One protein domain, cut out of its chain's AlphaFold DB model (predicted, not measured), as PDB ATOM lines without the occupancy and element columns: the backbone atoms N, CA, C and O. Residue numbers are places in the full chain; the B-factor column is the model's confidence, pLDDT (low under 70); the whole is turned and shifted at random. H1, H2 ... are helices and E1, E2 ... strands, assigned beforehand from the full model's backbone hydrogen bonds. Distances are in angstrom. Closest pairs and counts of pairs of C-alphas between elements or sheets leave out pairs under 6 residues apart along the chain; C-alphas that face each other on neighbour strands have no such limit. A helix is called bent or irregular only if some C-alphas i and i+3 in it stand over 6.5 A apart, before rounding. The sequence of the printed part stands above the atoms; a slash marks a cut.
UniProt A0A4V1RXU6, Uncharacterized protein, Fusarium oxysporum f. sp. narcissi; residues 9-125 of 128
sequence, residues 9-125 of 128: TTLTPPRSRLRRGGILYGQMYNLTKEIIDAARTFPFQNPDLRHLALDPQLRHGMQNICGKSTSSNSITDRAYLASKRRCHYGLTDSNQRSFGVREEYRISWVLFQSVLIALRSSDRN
ATOM      1  N   THR A   9     135.858 113.248 144.355       93.88
ATOM      2  CA  THR A   9     136.235 112.146 143.466       93.88
ATOM      3  C   THR A   9     135.431 110.914 143.855       93.88
ATOM      4  O   THR A   9     135.498 110.465 144.997       93.88
ATOM      5  N   THR A  10     134.673 110.364 142.911       93.12
ATOM      6  CA  THR A  10     133.873 109.155 143.107       93.12
ATOM      7  C   THR A  10     134.545 107.975 142.418       93.12
ATOM      8  O   THR A  10     134.742 107.954 141.203       93.12
ATOM      9  N   LEU A  11     134.925 106.967 143.201       95.00
ATOM     10  CA  LEU A  11     135.453 105.728 142.645       95.00
ATOM     11  C   LEU A  11     134.312 104.856 142.150       95.00
ATOM     12  O   LEU A  11     133.320 104.629 142.843       95.00
ATOM     13  N   THR A  12     134.480 104.308 140.956       96.00
ATOM     14  CA  THR A  12     133.505 103.388 140.398       96.00
ATOM     15  C   THR A  12     133.689 101.990 141.014       96.00
ATOM     16  O   THR A  12     134.774 101.414 140.876       96.00
ATOM     17  N   PRO A  13     132.668 101.400 141.675       96.00
ATOM     18  CA  PRO A  13     132.822 100.112 142.349       96.00
ATOM     19  C   PRO A  13     133.241  98.999 141.376       96.00
ATOM     20  O   PRO A  13     132.679  98.940 140.275       96.00
ATOM     21  N   PRO A  14     134.140  98.070 141.761       93.25
ATOM     22  CA  PRO A  14     134.686  97.052 140.858       93.25
ATOM     23  C   PRO A  14     133.637  96.218 140.105       93.25
ATOM     24  O   PRO A  14     133.830  95.873 138.944       93.25
ATOM     25  N   ARG A  15     132.502  95.926 140.752       95.38
ATOM     26  CA  ARG A  15     131.410  95.107 140.196       95.38
ATOM     27  C   ARG A  15     130.296  95.918 139.522       95.38
ATOM     28  O   ARG A  15     129.303  95.340 139.081       95.38
ATOM     29  N   SER A  16     130.422  97.241 139.452       96.19
ATOM     30  CA  SER A  16     129.396  98.096 138.852       96.19
ATOM     31  C   SER A  16     129.403  98.017 137.323       96.19
ATOM     32  O   SER A  16     130.415  97.691 136.694       96.19
ATOM     33  N   ARG A  17     128.266  98.360 136.705       96.06
ATOM     34  CA  ARG A  17     128.155  98.477 135.241       96.06
ATOM     35  C   ARG A  17     129.119  99.521 134.681       96.06
ATOM     36  O   ARG A  17     129.728  99.269 133.652       96.06
ATOM     37  N   LEU A  18     129.290 100.641 135.384       95.38
ATOM     38  CA  LEU A  18     130.211 101.709 134.999       95.38
ATOM     39  C   LEU A  18     131.663 101.203 134.950       95.38
ATOM     40  O   LEU A  18     132.343 101.427 133.953       95.38
ATOM     41  N   ARG A  19     132.107 100.426 135.955       96.69
ATOM     42  CA  ARG A  19     133.458  99.838 135.952       96.69
ATOM     43  C   ARG A  19     133.635  98.861 134.800       96.69
ATOM     44  O   ARG A  19     134.632  98.949 134.091       96.69
ATOM     45  N   ARG A  20     132.670  97.955 134.598       96.38
ATOM     46  CA  ARG A  20     132.694  97.005 133.470       96.38
ATOM     47  C   ARG A  20     132.699  97.715 132.116       96.38
ATOM     48  O   ARG A  20     133.357  97.251 131.199       96.38
ATOM     49  N   GLY A  21     132.000  98.844 132.015       96.19
ATOM     50  CA  GLY A  21     131.976  99.698 130.830       96.19
ATOM     51  C   GLY A  21     133.249 100.517 130.614       96.19
ATOM     52  O   GLY A  21     133.368 101.160 129.583       96.19
ATOM     53  N   GLY A  22     134.205 100.492 131.548       97.31
ATOM     54  CA  GLY A  22     135.486 101.185 131.419       97.31
ATOM     55  C   GLY A  22     135.556 102.553 132.094       97.31
ATOM     56  O   GLY A  22     136.573 103.220 131.950       97.31
ATOM     57  N   ILE A  23     134.549 102.978 132.861       97.25
ATOM     58  CA  ILE A  23     134.641 104.186 133.694       97.25
ATOM     59  C   ILE A  23     135.330 103.819 135.013       97.25
ATOM     60  O   ILE A  23     134.891 102.934 135.752       97.25
ATOM     61  N   LEU A  24     136.458 104.470 135.296       96.12
ATOM     62  CA  LEU A  24     137.319 104.150 136.431       96.12
ATOM     63  C   LEU A  24     136.986 105.004 137.660       96.12
ATOM     64  O   LEU A  24     136.854 104.494 138.775       96.12
ATOM     65  N   TYR A  25     136.861 106.307 137.468       96.38
ATOM     66  CA  TYR A  25     136.413 107.226 138.505       96.38
ATOM     67  C   TYR A  25     135.876 108.501 137.863       96.38
ATOM     68  O   TYR A  25     136.239 108.827 136.729       96.38
ATOM     69  N   GLY A  26     135.012 109.198 138.592       94.94
ATOM     70  CA  GLY A  26     134.508 110.521 138.241       94.94
ATOM     71  C   GLY A  26     135.090 111.584 139.166       94.94
ATOM     72  O   GLY A  26     135.276 111.343 140.358       94.94
ATOM     73  N   GLN A  27     135.382 112.754 138.623       94.44
ATOM     74  CA  GLN A  27     135.733 113.960 139.356       94.44
ATOM     75  C   GLN A  27     134.654 115.006 139.111       94.44
ATOM     76  O   GLN A  27     134.363 115.372 137.976       94.44
ATOM     77  N   MET A  28     134.059 115.468 140.200       91.81
ATOM     78  CA  MET A  28     132.995 116.454 140.212       91.81
ATOM     79  C   MET A  28     133.605 117.789 140.619       91.81
ATOM     80  O   MET A  28     133.943 117.987 141.786       91.81
ATOM     81  N   TYR A  29     133.781 118.708 139.675       87.94
ATOM     82  CA  TYR A  29     134.358 120.026 139.924       87.94
ATOM     83  C   TYR A  29     133.274 121.081 140.126       87.94
ATOM     84  O   TYR A  29     132.368 121.242 139.308       87.94
ATOM     85  N   ASN A  30     133.406 121.842 141.213       82.06
ATOM     86  CA  ASN A  30     132.532 122.975 141.487       82.06
ATOM     87  C   ASN A  30     132.851 124.152 140.565       82.06
ATOM     88  O   ASN A  30     134.016 124.492 140.358       82.06
ATOM     89  N   LEU A  31     131.809 124.864 140.144       79.56
ATOM     90  CA  LEU A  31     131.922 126.114 139.387       79.56
ATOM     91  C   LEU A  31     131.934 127.359 140.293       79.56
ATOM     92  O   LEU A  31     131.710 128.474 139.844       79.56
ATOM     93  N   THR A  32     132.239 127.210 141.589       76.44
ATOM     94  CA  THR A  32     132.157 128.303 142.582       76.44
ATOM     95  C   THR A  32     133.017 129.521 142.228       76.44
ATOM     96  O   THR A  32     132.670 130.639 142.596       76.44
ATOM     97  N   LYS A  33     134.112 129.333 141.481       76.75
ATOM     98  CA  LYS A  33     134.950 130.438 140.992       76.75
ATOM     99  C   LYS A  33     134.200 131.398 140.059       76.75
ATOM    100  O   LYS A  33     134.545 132.569 140.020       76.75
ATOM    101  N   GLU A  34     133.183 130.916 139.346       79.44
ATOM    102  CA  GLU A  34     132.397 131.704 138.388       79.44
ATOM    103  C   GLU A  34     131.408 132.632 139.102       79.44
ATOM    104  O   GLU A  34     131.101 133.706 138.604       79.44
ATOM    105  N   ILE A  35     130.982 132.271 140.318       84.88
ATOM    106  CA  ILE A  35     130.057 133.070 141.139       84.88
ATOM    107  C   ILE A  35     130.678 134.414 141.546       84.88
ATOM    108  O   ILE A  35     129.983 135.413 141.709       84.88
ATOM    109  N   ILE A  36     131.995 134.426 141.751       86.19
ATOM    110  CA  ILE A  36     132.747 135.611 142.180       86.19
ATOM    111  C   ILE A  36     133.520 136.264 141.028       86.19
ATOM    112  O   ILE A  36     134.163 137.296 141.241       86.19
ATOM    113  N   ASP A  37     133.471 135.665 139.836       84.75
ATOM    114  CA  ASP A  37     134.062 136.215 138.624       84.75
ATOM    115  C   ASP A  37     133.191 137.358 138.082       84.75
ATOM    116  O   ASP A  37     131.965 137.283 138.039       84.75
ATOM    117  N   ALA A  38     133.844 138.434 137.657       79.19
ATOM    118  CA  ALA A  38     133.224 139.523 136.923       79.19
ATOM    119  C   ALA A  38     134.049 139.770 135.657       79.19
ATOM    120  O   ALA A  38     135.062 140.469 135.702       79.19
ATOM    121  N   ALA A  39     133.633 139.176 134.535       82.31
ATOM    122  CA  ALA A  39     134.306 139.307 133.240       82.31
ATOM    123  C   ALA A  39     135.819 138.995 133.297       82.31
ATOM    124  O   ALA A  39     136.641 139.779 132.823       82.31
ATOM    125  N   ARG A  40     136.192 137.850 133.889       81.62
ATOM    126  CA  ARG A  40     137.578 137.399 134.135       81.62
ATOM    127  C   ARG A  40     138.355 138.227 135.162       81.62
ATOM    128  O   ARG A  40     139.564 138.037 135.308       81.62
ATOM    129  N   THR A  41     137.683 139.124 135.881       84.75
ATOM    130  CA  THR A  41     138.277 139.894 136.979       84.75
ATOM    131  C   THR A  41     137.945 139.229 138.306       84.75
ATOM    132  O   THR A  41     136.872 139.439 138.887       84.75
ATOM    133  N   PHE A  42     138.893 138.449 138.813       88.31
ATOM    134  CA  PHE A  42     138.740 137.734 140.072       88.31
ATOM    135  C   PHE A  42     138.969 138.663 141.279       88.31
ATOM    136  O   PHE A  42     139.746 139.624 141.204       88.31
ATOM    137  N   PRO A  43     138.316 138.396 142.425       91.50
ATOM    138  CA  PRO A  43     138.615 139.094 143.669       91.50
ATOM    139  C   PRO A  43     140.099 138.969 144.024       91.50
ATOM    140  O   PRO A  43     140.733 137.955 143.743       91.50
ATOM    141  N   PHE A  44     140.643 139.991 144.682       92.25
ATOM    142  CA  PHE A  44     142.027 140.013 145.167       92.25
ATOM    143  C   PHE A  44     143.136 139.979 144.099       92.25
ATOM    144  O   PHE A  44     144.293 139.743 144.431       92.25
ATOM    145  N   GLN A  45     142.824 140.279 142.835       90.31
ATOM    146  CA  GLN A  45     143.834 140.377 141.772       90.31
ATOM    147  C   GLN A  45     144.679 141.656 141.798       90.31
ATOM    148  O   GLN A  45     145.671 141.733 141.080       90.31
ATOM    149  N   ASN A  46     144.308 142.666 142.595       88.50
ATOM    150  CA  ASN A  46     145.118 143.875 142.708       88.50
ATOM    151  C   ASN A  46     146.462 143.525 143.393       88.50
ATOM    152  O   ASN A  46     146.445 143.144 144.568       88.50
ATOM    153  N   PRO A  47     147.612 143.664 142.704       86.81
ATOM    154  CA  PRO A  47     148.913 143.298 143.258       86.81
ATOM    155  C   PRO A  47     149.275 144.113 144.504       86.81
ATOM    156  O   PRO A  47     149.966 143.595 145.377       86.81
ATOM    157  N   ASP A  48     148.758 145.335 144.646       86.19
ATOM    158  CA  ASP A  48     149.016 146.195 145.805       86.19
ATOM    159  C   ASP A  48     148.390 145.651 147.093       86.19
ATOM    160  O   ASP A  48     148.798 146.030 148.190       86.19
ATOM    161  N   LEU A  49     147.441 144.710 146.999       88.50
ATOM    162  CA  LEU A  49     146.845 144.057 148.170       88.50
ATOM    163  C   LEU A  49     147.871 143.293 149.001       88.50
ATOM    164  O   LEU A  49     147.687 143.160 150.209       88.50
ATOM    165  N   ARG A  50     148.975 142.839 148.393       85.88
ATOM    166  CA  ARG A  50     150.077 142.197 149.125       85.88
ATOM    167  C   ARG A  50     150.679 143.120 150.184       85.88
ATOM    168  O   ARG A  50     151.165 142.643 151.203       85.88
ATOM    169  N   HIS A  51     150.612 144.438 149.977       83.44
ATOM    170  CA  HIS A  51     151.128 145.405 150.936       83.44
ATOM    171  C   HIS A  51     150.313 145.400 152.232       83.44
ATOM    172  O   HIS A  51     150.864 145.716 153.278       83.44
ATOM    173  N   LEU A  52     149.044 144.969 152.213       85.38
ATOM    174  CA  LEU A  52     148.224 144.849 153.426       85.38
ATOM    175  C   LEU A  52     148.756 143.806 154.416       85.38
ATOM    176  O   LEU A  52     148.437 143.893 155.597       85.38
ATOM    177  N   ALA A  53     149.561 142.845 153.952       87.38
ATOM    178  CA  ALA A  53     150.204 141.852 154.808       87.38
ATOM    179  C   ALA A  53     151.479 142.377 155.494       87.38
ATOM    180  O   ALA A  53     152.000 141.720 156.391       87.38
ATOM    181  N   LEU A  54     151.997 143.534 155.072       85.25
ATOM    182  CA  LEU A  54     153.189 144.134 155.661       85.25
ATOM    183  C   LEU A  54     152.846 144.841 156.975       85.25
ATOM    184  O   LEU A  54     151.794 145.478 157.111       85.25
ATOM    185  N   ASP A  55     153.791 144.804 157.913       86.00
ATOM    186  CA  ASP A  55     153.711 145.595 159.137       86.00
ATOM    187  C   ASP A  55     153.487 147.089 158.801       86.00
ATOM    188  O   ASP A  55     154.088 147.597 157.843       86.00
ATOM    189  N   PRO A  56     152.609 147.815 159.523       81.88
ATOM    190  CA  PRO A  56     152.382 149.239 159.285       81.88
ATOM    191  C   PRO A  56     153.668 150.075 159.219       81.88
ATOM    192  O   PRO A  56     153.785 150.927 158.341       81.88
ATOM    193  N   GLN A  57     154.656 149.819 160.085       83.12
ATOM    194  CA  GLN A  57     155.919 150.563 160.099       83.12
ATOM    195  C   GLN A  57     156.723 150.314 158.820       83.12
ATOM    196  O   GLN A  57     157.255 151.257 158.232       83.12
ATOM    197  N   LEU A  58     156.740 149.070 158.332       82.06
ATOM    198  CA  LEU A  58     157.390 148.712 157.072       82.06
ATOM    199  C   LEU A  58     156.685 149.354 155.868       82.06
ATOM    200  O   LEU A  58     157.347 149.854 154.959       82.06
ATOM    201  N   ARG A  59     155.346 149.408 155.882       76.88
ATOM    202  CA  ARG A  59     154.563 150.107 154.849       76.88
ATOM    203  C   ARG A  59     154.880 151.597 154.795       76.88
ATOM    204  O   ARG A  59     155.094 152.133 153.710       76.88
ATOM    205  N   HIS A  60     154.926 152.255 155.952       76.56
ATOM    206  CA  HIS A  60     155.272 153.673 156.047       76.56
ATOM    207  C   HIS A  60     156.720 153.932 155.615       76.56
ATOM    208  O   HIS A  60     156.972 154.862 154.851       76.56
ATOM    209  N   GLY A  61     157.657 153.070 156.018       77.75
ATOM    210  CA  GLY A  61     159.049 153.124 155.569       77.75
ATOM    211  C   GLY A  61     159.179 153.014 154.048       77.75
ATOM    212  O   GLY A  61     159.801 153.869 153.424       77.75
ATOM    213  N   MET A  62     158.519 152.031 153.427       73.44
ATOM    214  CA  MET A  62     158.508 151.871 151.965       73.44
ATOM    215  C   MET A  62     157.927 153.090 151.237       73.44
ATOM    216  O   MET A  62     158.458 153.493 150.205       73.44
ATOM    217  N   GLN A  63     156.866 153.703 151.767       73.25
ATOM    218  CA  GLN A  63     156.264 154.908 151.181       73.25
ATOM    219  C   GLN A  63     157.196 156.119 151.229       73.25
ATOM    220  O   GLN A  63     157.227 156.904 150.279       73.25
ATOM    221  N   ASN A  64     157.962 156.244 152.312       72.38
ATOM    222  CA  ASN A  64     158.923 157.324 152.500       72.38
ATOM    223  C   ASN A  64     160.168 157.150 151.617       72.38
ATOM    224  O   ASN A  64     160.696 158.141 151.124       72.38
ATOM    225  N   ILE A  65     160.613 155.907 151.392       72.88
ATOM    226  CA  ILE A  65     161.805 155.597 150.585       72.88
ATOM    227  C   ILE A  65     161.500 155.646 149.083       72.88
ATOM    228  O   ILE A  65     162.259 156.242 148.326       72.88
ATOM    229  N   CYS A  66     160.399 155.033 148.633       65.75
ATOM    230  CA  CYS A  66     160.086 154.946 147.202       65.75
ATOM    231  C   CYS A  66     159.449 156.218 146.623       65.75
ATOM    232  O   CYS A  66     159.364 156.323 145.406       65.75
ATOM    233  N   GLY A  67     159.008 157.165 147.464       57.72
ATOM    234  CA  GLY A  67     158.312 158.380 147.037       57.72
ATOM    235  C   GLY A  67     156.925 158.076 146.458       57.72
ATOM    236  O   GLY A  67     156.808 157.544 145.367       57.72
ATOM    237  N   LYS A  68     155.861 158.428 147.197       56.47
ATOM    238  CA  LYS A  68     154.436 158.252 146.827       56.47
ATOM    239  C   LYS A  68     154.112 156.903 146.157       56.47
ATOM    240  O   LYS A  68     154.145 156.752 144.942       56.47
ATOM    241  N   SER A  69     153.640 155.963 146.978       56.00
ATOM    242  CA  SER A  69     152.890 154.786 146.517       56.00
ATOM    243  C   SER A  69     151.836 155.179 145.471       56.00
ATOM    244  O   SER A  69     151.006 156.054 145.730       56.00
ATOM    245  N   THR A  70     151.845 154.515 144.313       56.00
ATOM    246  CA  THR A  70     150.896 154.699 143.198       56.00
ATOM    247  C   THR A  70     149.431 154.494 143.598       56.00
ATOM    248  O   THR A  70     148.533 154.977 142.911       56.00
ATOM    249  N   SER A  71     149.166 153.859 144.743       57.44
ATOM    250  CA  SER A  71     147.852 153.814 145.383       57.44
ATOM    251  C   SER A  71     147.935 154.324 146.824       57.44
ATOM    252  O   SER A  71     148.726 153.821 147.624       57.44
ATOM    253  N   SER A  72     147.096 155.295 147.196       66.06
ATOM    254  CA  SER A  72     146.883 155.660 148.606       66.06
ATOM    255  C   SER A  72     146.479 154.417 149.413       66.06
ATOM    256  O   SER A  72     145.694 153.613 148.911       66.06
ATOM    257  N   ASN A  73     146.944 154.279 150.664       69.50
ATOM    258  CA  ASN A  73     146.536 153.189 151.572       69.50
ATOM    259  C   ASN A  73     145.006 153.005 151.594       69.50
ATOM    260  O   ASN A  73     144.504 151.886 151.533       69.50
ATOM    261  N   SER A  74     144.264 154.118 151.549       78.38
ATOM    262  CA  SER A  74     142.799 154.125 151.494       78.38
ATOM    263  C   SER A  74     142.209 153.460 150.242       78.38
ATOM    264  O   SER A  74     141.118 152.892 150.299       78.38
ATOM    265  N   ILE A  75     142.911 153.505 149.106       82.56
ATOM    266  CA  ILE A  75     142.494 152.869 147.849       82.56
ATOM    267  C   ILE A  75     142.714 151.358 147.938       82.56
ATOM    268  O   ILE A  75     141.816 150.595 147.578       82.56
ATOM    269  N   THR A  76     143.865 150.922 148.456       86.44
ATOM    270  CA  THR A  76     144.181 149.500 148.650       86.44
ATOM    271  C   THR A  76     143.212 148.852 149.642       86.44
ATOM    272  O   THR A  76     142.643 147.798 149.346       86.44
ATOM    273  N   ASP A  77     142.923 149.521 150.762       88.62
ATOM    274  CA  ASP A  77     141.930 149.070 151.744       88.62
ATOM    275  C   ASP A  77     140.531 148.970 151.126       88.62
ATOM    276  O   ASP A  77     139.831 147.965 151.284       88.62
ATOM    277  N   ARG A  78     140.122 149.984 150.353       91.38
ATOM    278  CA  ARG A  78     138.829 149.975 149.659       91.38
ATOM    279  C   ARG A  78     138.745 148.841 148.637       91.38
ATOM    280  O   ARG A  78     137.703 148.190 148.560       91.38
ATOM    281  N   ALA A  79     139.810 148.576 147.884       91.12
ATOM    282  CA  ALA A  79     139.868 147.472 146.925       91.12
ATOM    283  C   ALA A  79     139.766 146.104 147.622       91.12
ATOM    284  O   ALA A  79     139.056 145.209 147.150       91.12
ATOM    285  N   TYR A  80     140.413 145.955 148.781       93.31
ATOM    286  CA  TYR A  80     140.325 144.755 149.607       93.31
ATOM    287  C   TYR A  80     138.910 144.528 150.146       93.31
ATOM    288  O   TYR A  80     138.345 143.443 149.995       93.31
ATOM    289  N   LEU A  81     138.301 145.563 150.733       95.31
ATOM    290  CA  LEU A  81     136.932 145.501 151.245       95.31
ATOM    291  C   LEU A  81     135.917 145.239 150.129       95.31
ATOM    292  O   LEU A  81     135.003 144.439 150.319       95.31
ATOM    293  N   ALA A  82     136.087 145.860 148.959       93.56
ATOM    294  CA  ALA A  82     135.244 145.605 147.795       93.56
ATOM    295  C   ALA A  82     135.354 144.146 147.322       93.56
ATOM    296  O   ALA A  82     134.330 143.514 147.070       93.56
ATOM    297  N   SER A  83     136.570 143.589 147.283       94.50
ATOM    298  CA  SER A  83     136.797 142.172 146.961       94.50
ATOM    299  C   SER A  83     136.102 141.250 147.968       94.50
ATOM    300  O   SER A  83     135.379 140.339 147.568       94.50
ATOM    301  N   LYS A  84     136.223 141.534 149.275       95.50
ATOM    302  CA  LYS A  84     135.519 140.782 150.329       95.50
ATOM    303  C   LYS A  84     134.000 140.848 150.181       95.50
ATOM    304  O   LYS A  84     133.343 139.814 150.260       95.50
ATOM    305  N   ARG A  85     133.441 142.040 149.939       95.62
ATOM    306  CA  ARG A  85     131.997 142.224 149.719       95.62
ATOM    307  C   ARG A  85     131.510 141.458 148.494       95.62
ATOM    308  O   ARG A  85     130.486 140.797 148.588       95.62
ATOM    309  N   ARG A  86     132.259 141.485 147.385       93.56
ATOM    310  CA  ARG A  86     131.927 140.704 146.183       93.56
ATOM    311  C   ARG A  86     131.844 139.214 146.499       93.56
ATOM    312  O   ARG A  86     130.851 138.588 146.149       93.56
ATOM    313  N   CYS A  87     132.840 138.663 147.195       92.69
ATOM    314  CA  CYS A  87     132.796 137.264 147.616       92.69
ATOM    315  C   CYS A  87     131.594 136.986 148.522       92.69
ATOM    316  O   CYS A  87     130.897 136.000 148.323       92.69
ATOM    317  N   HIS A  88     131.343 137.857 149.501       93.50
ATOM    318  CA  HIS A  88     130.240 137.691 150.436       93.50
ATOM    319  C   HIS A  88     128.883 137.675 149.725       93.50
ATOM    320  O   HIS A  88     128.156 136.699 149.858       93.50
ATOM    321  N   TYR A  89     128.563 138.704 148.938       92.31
ATOM    322  CA  TYR A  89     127.287 138.770 148.221       92.31
ATOM    323  C   TYR A  89     127.164 137.661 147.182       92.31
ATOM    324  O   TYR A  89     126.146 136.982 147.147       92.31
ATOM    325  N   GLY A  90     128.231 137.391 146.421       89.75
ATOM    326  CA  GLY A  90     128.250 136.294 145.457       89.75
ATOM    327  C   GLY A  90     127.884 134.960 146.106       89.75
ATOM    328  O   GLY A  90     127.018 134.257 145.596       89.75
ATOM    329  N   LEU A  91     128.479 134.626 147.255       88.38
ATOM    330  CA  LEU A  91     128.185 133.378 147.968       88.38
ATOM    331  C   LEU A  91     126.796 133.381 148.622       88.38
ATOM    332  O   LEU A  91     126.079 132.390 148.501       88.38
ATOM    333  N   THR A  92     126.407 134.470 149.288       90.75
ATOM    334  CA  THR A  92     125.117 134.579 149.987       90.75
ATOM    335  C   THR A  92     123.941 134.505 149.009       90.75
ATOM    336  O   THR A  92     123.042 133.684 149.199       90.75
ATOM    337  N   ASP A  93     123.974 135.272 147.919       89.31
ATOM    338  CA  ASP A  93     122.893 135.325 146.920       89.31
ATOM    339  C   ASP A  93     122.780 134.021 146.114       89.31
ATOM    340  O   ASP A  93     121.735 133.691 145.538       89.31
ATOM    341  N   SER A  94     123.874 133.265 146.085       86.69
ATOM    342  CA  SER A  94     123.999 131.993 145.384       86.69
ATOM    343  C   SER A  94     123.791 130.783 146.290       86.69
ATOM    344  O   SER A  94     123.873 129.657 145.804       86.69
ATOM    345  N   ASN A  95     123.507 130.981 147.583       84.19
ATOM    346  CA  ASN A  95     123.545 129.905 148.573       84.19
ATOM    347  C   ASN A  95     122.588 128.740 148.245       84.19
ATOM    348  O   ASN A  95     122.896 127.582 148.494       84.19
ATOM    349  N   GLN A  96     121.442 129.045 147.629       84.44
ATOM    350  CA  GLN A  96     120.418 128.060 147.245       84.44
ATOM    351  C   GLN A  96     120.351 127.800 145.733       84.44
ATOM    352  O   GLN A  96     119.456 127.101 145.250       84.44
ATOM    353  N   ARG A  97     121.284 128.368 144.962       85.06
ATOM    354  CA  ARG A  97     121.320 128.215 143.507       85.06
ATOM    355  C   ARG A  97     122.155 126.994 143.130       85.06
ATOM    356  O   ARG A  97     123.192 126.716 143.733       85.06
ATOM    357  N   SER A  98     121.684 126.274 142.118       84.12
ATOM    358  CA  SER A  98     122.467 125.256 141.425       84.12
ATOM    359  C   SER A  98     123.110 125.910 140.209       84.12
ATOM    360  O   SER A  98     122.429 126.592 139.444       84.12
ATOM    361  N   PHE A  99     124.418 125.727 140.061       81.19
ATOM    362  CA  PHE A  99     125.173 126.168 138.880       81.19
ATOM    363  C   PHE A  99     125.620 124.974 138.036       81.19
ATOM    364  O   PHE A  99     126.311 125.142 137.038       81.19
ATOM    365  N   GLY A 100     125.230 123.766 138.449       83.88
ATOM    366  CA  GLY A 100     125.756 122.537 137.898       83.88
ATOM    367  C   GLY A 100     127.168 122.235 138.392       83.88
ATOM    368  O   GLY A 100     127.826 123.001 139.104       83.88
ATOM    369  N   VAL A 101     127.621 121.054 137.997       87.00
ATOM    370  CA  VAL A 101     128.926 120.502 138.331       87.00
ATOM    371  C   VAL A 101     129.574 120.084 137.025       87.00
ATOM    372  O   VAL A 101     128.939 119.453 136.180       87.00
ATOM    373  N   ARG A 102     130.851 120.426 136.849       88.94
ATOM    374  CA  ARG A 102     131.623 119.882 135.736       88.94
ATOM    375  C   ARG A 102     132.072 118.481 136.115       88.94
ATOM    376  O   ARG A 102     132.836 118.313 137.062       88.94
ATOM    377  N   GLU A 103     131.612 117.496 135.364       91.88
ATOM    378  CA  GLU A 103     131.977 116.101 135.568       91.88
ATOM    379  C   GLU A 103     133.080 115.693 134.593       91.88
ATOM    380  O   GLU A 103     132.953 115.842 133.377       91.88
ATOM    381  N   GLU A 104     134.174 115.167 135.130       95.00
ATOM    382  CA  GLU A 104     135.258 114.578 134.356       95.00
ATOM    383  C   GLU A 104     135.394 113.102 134.712       95.00
ATOM    384  O   GLU A 104     135.445 112.738 135.884       95.00
ATOM    385  N   TYR A 105     135.482 112.236 133.707       95.56
ATOM    386  CA  TYR A 105     135.572 110.794 133.917       95.56
ATOM    387  C   TYR A 105     136.911 110.261 133.436       95.56
ATOM    388  O   TYR A 105     137.296 110.442 132.279       95.56
ATOM    389  N   ARG A 106     137.608 109.529 134.308       96.88
ATOM    390  CA  ARG A 106     138.748 108.723 133.882       96.88
ATOM    391  C   ARG A 106     138.228 107.430 133.285       96.88
ATOM    392  O   ARG A 106     137.539 106.664 133.956       96.88
ATOM    393  N   ILE A 107     138.591 107.185 132.035       97.38
ATOM    394  CA  ILE A 107     138.145 106.020 131.278       97.38
ATOM    395  C   ILE A 107     139.304 105.073 130.973       97.38
ATOM    396  O   ILE A 107     140.469 105.475 130.952       97.38
ATOM    397  N   SER A 108     138.982 103.804 130.752       97.31
ATOM    398  CA  SER A 108     139.926 102.808 130.266       97.31
ATOM    399  C   SER A 108     140.329 103.111 128.824       97.31
ATOM    400  O   SER A 108     139.586 103.733 128.061       97.31
ATOM    401  N   TRP A 109     141.503 102.618 128.431       97.62
ATOM    402  CA  TRP A 109     141.985 102.741 127.058       97.62
ATOM    403  C   TRP A 109     141.018 102.122 126.041       97.62
ATOM    404  O   TRP A 109     140.735 102.719 125.008       97.62
ATOM    405  N   VAL A 110     140.447 100.963 126.375       97.88
ATOM    406  CA  VAL A 110     139.474 100.271 125.522       97.88
ATOM    407  C   VAL A 110     138.230 101.132 125.298       97.88
ATOM    408  O   VAL A 110     137.805 101.302 124.160       97.88
ATOM    409  N   LEU A 111     137.672 101.732 126.361       97.06
ATOM    410  CA  LEU A 111     136.519 102.625 126.226       97.06
ATOM    411  C   LEU A 111     136.872 103.857 125.381       97.06
ATOM    412  O   LEU A 111     136.094 104.245 124.513       97.06
ATOM    413  N   PHE A 112     138.054 104.441 125.587       97.31
ATOM    414  CA  PHE A 112     138.528 105.574 124.794       97.31
ATOM    415  C   PHE A 112     138.603 105.247 123.294       97.31
ATOM    416  O   PHE A 112     138.078 106.002 122.476       97.31
ATOM    417  N   GLN A 113     139.186 104.101 122.926       97.75
ATOM    418  CA  GLN A 113     139.246 103.656 121.531       97.75
ATOM    419  C   GLN A 113     137.847 103.465 120.931       97.75
ATOM    420  O   GLN A 113     137.595 103.931 119.819       97.75
ATOM    421  N   SER A 114     136.925 102.844 121.670       96.19
ATOM    422  CA  SER A 114     135.541 102.648 121.220       96.19
ATOM    423  C   SER A 114     134.814 103.971 120.969       96.19
ATOM    424  O   SER A 114     134.141 104.114 119.949       96.19
ATOM    425  N   VAL A 115     134.986 104.963 121.850       95.06
ATOM    426  CA  VAL A 115     134.422 106.312 121.665       95.06
ATOM    427  C   VAL A 115     134.999 106.983 120.417       95.06
ATOM    428  O   VAL A 115     134.244 107.532 119.619       95.06
ATOM    429  N   LEU A 116     136.316 106.898 120.199       95.69
ATOM    430  CA  LEU A 116     136.945 107.461 118.999       95.69
ATOM    431  C   LEU A 116     136.419 106.826 117.707       95.69
ATOM    432  O   LEU A 116     136.220 107.531 116.718       95.69
ATOM    433  N   ILE A 117     136.202 105.509 117.697       96.31
ATOM    434  CA  ILE A 117     135.630 104.806 116.541       96.31
ATOM    435  C   ILE A 117     134.208 105.303 116.273       96.31
ATOM    436  O   ILE A 117     133.894 105.636 115.129       96.31
ATOM    437  N   ALA A 118     133.379 105.406 117.316       94.06
ATOM    438  CA  ALA A 118     132.006 105.883 117.197       94.06
ATOM    439  C   ALA A 118     131.948 107.311 116.629       94.06
ATOM    440  O   ALA A 118     131.276 107.535 115.625       94.06
ATOM    441  N   LEU A 119     132.733 108.245 117.178       92.88
ATOM    442  CA  LEU A 119     132.775 109.636 116.706       92.88
ATOM    443  C   LEU A 119     133.176 109.737 115.224       92.88
ATOM    444  O   LEU A 119     132.516 110.409 114.440       92.88
ATOM    445  N   ARG A 120     134.195 108.977 114.802       92.56
ATOM    446  CA  ARG A 120     134.642 108.932 113.395       92.56
ATOM    447  C   ARG A 120     133.639 108.281 112.442       92.56
ATOM    448  O   ARG A 120     133.774 108.423 111.224       92.56
ATOM    449  N   SER A 121     132.720 107.472 112.962       87.00
ATOM    450  CA  SER A 121     131.630 106.892 112.175       87.00
ATOM    451  C   SER A 121     130.454 107.860 112.046       87.00
ATOM    452  O   SER A 121     129.853 107.936 110.980       87.00
ATOM    453  N   SER A 122     130.191 108.662 113.082       76.06
ATOM    454  CA  SER A 122     129.171 109.713 113.072       76.06
ATOM    455  C   SER A 122     129.492 110.824 112.070       76.06
ATOM    456  O   SER A 122     128.609 111.201 111.307       76.06
ATOM    457  N   ASP A 123     130.754 111.255 111.975       69.81
ATOM    458  CA  ASP A 123     131.185 112.266 110.991       69.81
ATOM    459  C   ASP A 123     131.012 111.801 109.534       69.81
ATOM    460  O   ASP A 123     130.809 112.608 108.630       69.81
ATOM    461  N   ARG A 124     131.070 110.486 109.283       61.66
ATOM    462  CA  ARG A 124     130.894 109.914 107.937       61.66
ATOM    463  C   ARG A 124     129.435 109.772 107.508       61.66
ATOM    464  O   ARG A 124     129.185 109.637 106.317       61.66
ATOM    465  N   ASN A 125     128.494 109.823 108.450       62.06
ATOM    466  CA  ASN A 125     127.063 109.646 108.191       62.06
ATOM    467  C   ASN A 125     126.277 110.968 108.084       62.06
ATOM    468  O   ASN A 125     125.055 110.918 107.985       62.06
TER     469      ASN A 125
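Overview. This is residues 9 to 125 of the 128 residues of an uncharacterized protein of Fusarium oxysporum f. sp. narcissi (UniProt A0A4V1RXU6). The model is a long, thinly built rod: a small antiparallel sheet of E1, E2 and E3 makes one part, and the long helix H5, with H3 across its beginning and H4 beyond, makes the other. The chain goes out from the sheet through H2 and comes back along H5 to E3, and H6 continues from E3, its residues 113 to 125 sticking out free. The printed part has 117 residues, with six named helices and three named strands in the order E1 H1 E2 H2 H3 H4 H5 E3 H6; the sheet's order is E1, E2, E3, and the class is mixed, helices and strands. The whole is extended, with a radius of gyration of the C-alphas of 24.6 A and spans of 69 by 33 by 33 A.

Arrangement. E1, residues 9 to 11, is an edge strand, antiparallel to the inner strand E2, residues 23 to 30, at 161 degrees, with N 10 and O 26 at 2.8 A. H1, residues 17 to 20, only grazes the sheet, with residues 17 to 19. The other edge strand, E3, residues 101 to 107, is antiparallel to E2 at 158 degrees; N 27 and O 104 are 2.7 A apart, N 102 and O 29 3.0 A. H2, residues 32 to 35, is close to but not clearly touching H5, residues 73 to 93; their closest C-alphas, of Ile 35 and Gly 90, are 5.7 A apart. H3, residues 47 to 53, touches H5, which meets it with residues 76 to 80 alone, about perpendicular at 85 degrees; the closest C-alphas, of Leu 49 and Thr 76, are 6.1 A apart. H4, residues 56 to 66, is close to but not clearly touching H3, at a steep tilt of 42 degrees, opposite ways; the closest C-alphas, of His 51 and Arg 59, are 7.0 A apart. H6, residues 109 to 125, is not on the sheet and is apart from H5. Every O i to N i+4 pair is within hydrogen-bond range in H4 and H5, 12 of 13 in H6 and 0 of 3 in H3, where 4 of 4 O i to N i+3 pairs are; H1 and H2 are too short for an O i to N i+4 pair.

Along the chain. E1 begins at C-alpha 9, (136.235, 112.146, 143.466). E2 is 20.5 A long and E3 18.6 A. H3 is neither bent nor irregular, but only just: C-alphas 47 and 50 are 6.1 A apart. H4 measures 15.4 A, and H5 30.0 A from C-alpha 73, (146.536, 153.189, 151.572). H6 measures 25.0 A and ends at C-alpha 125, (127.063, 109.646, 108.191).

Size, cuts and confidence. The C-alphas of Asn 64 and Asn 125, the two farthest apart, are 72.5 A from each other. The printed part has no cut, and the link from H2 to H3, 11 residues, is long. The mean pLDDT of the printed part is 86.5; residues 66 to 73 and 123 to 125 are under 70.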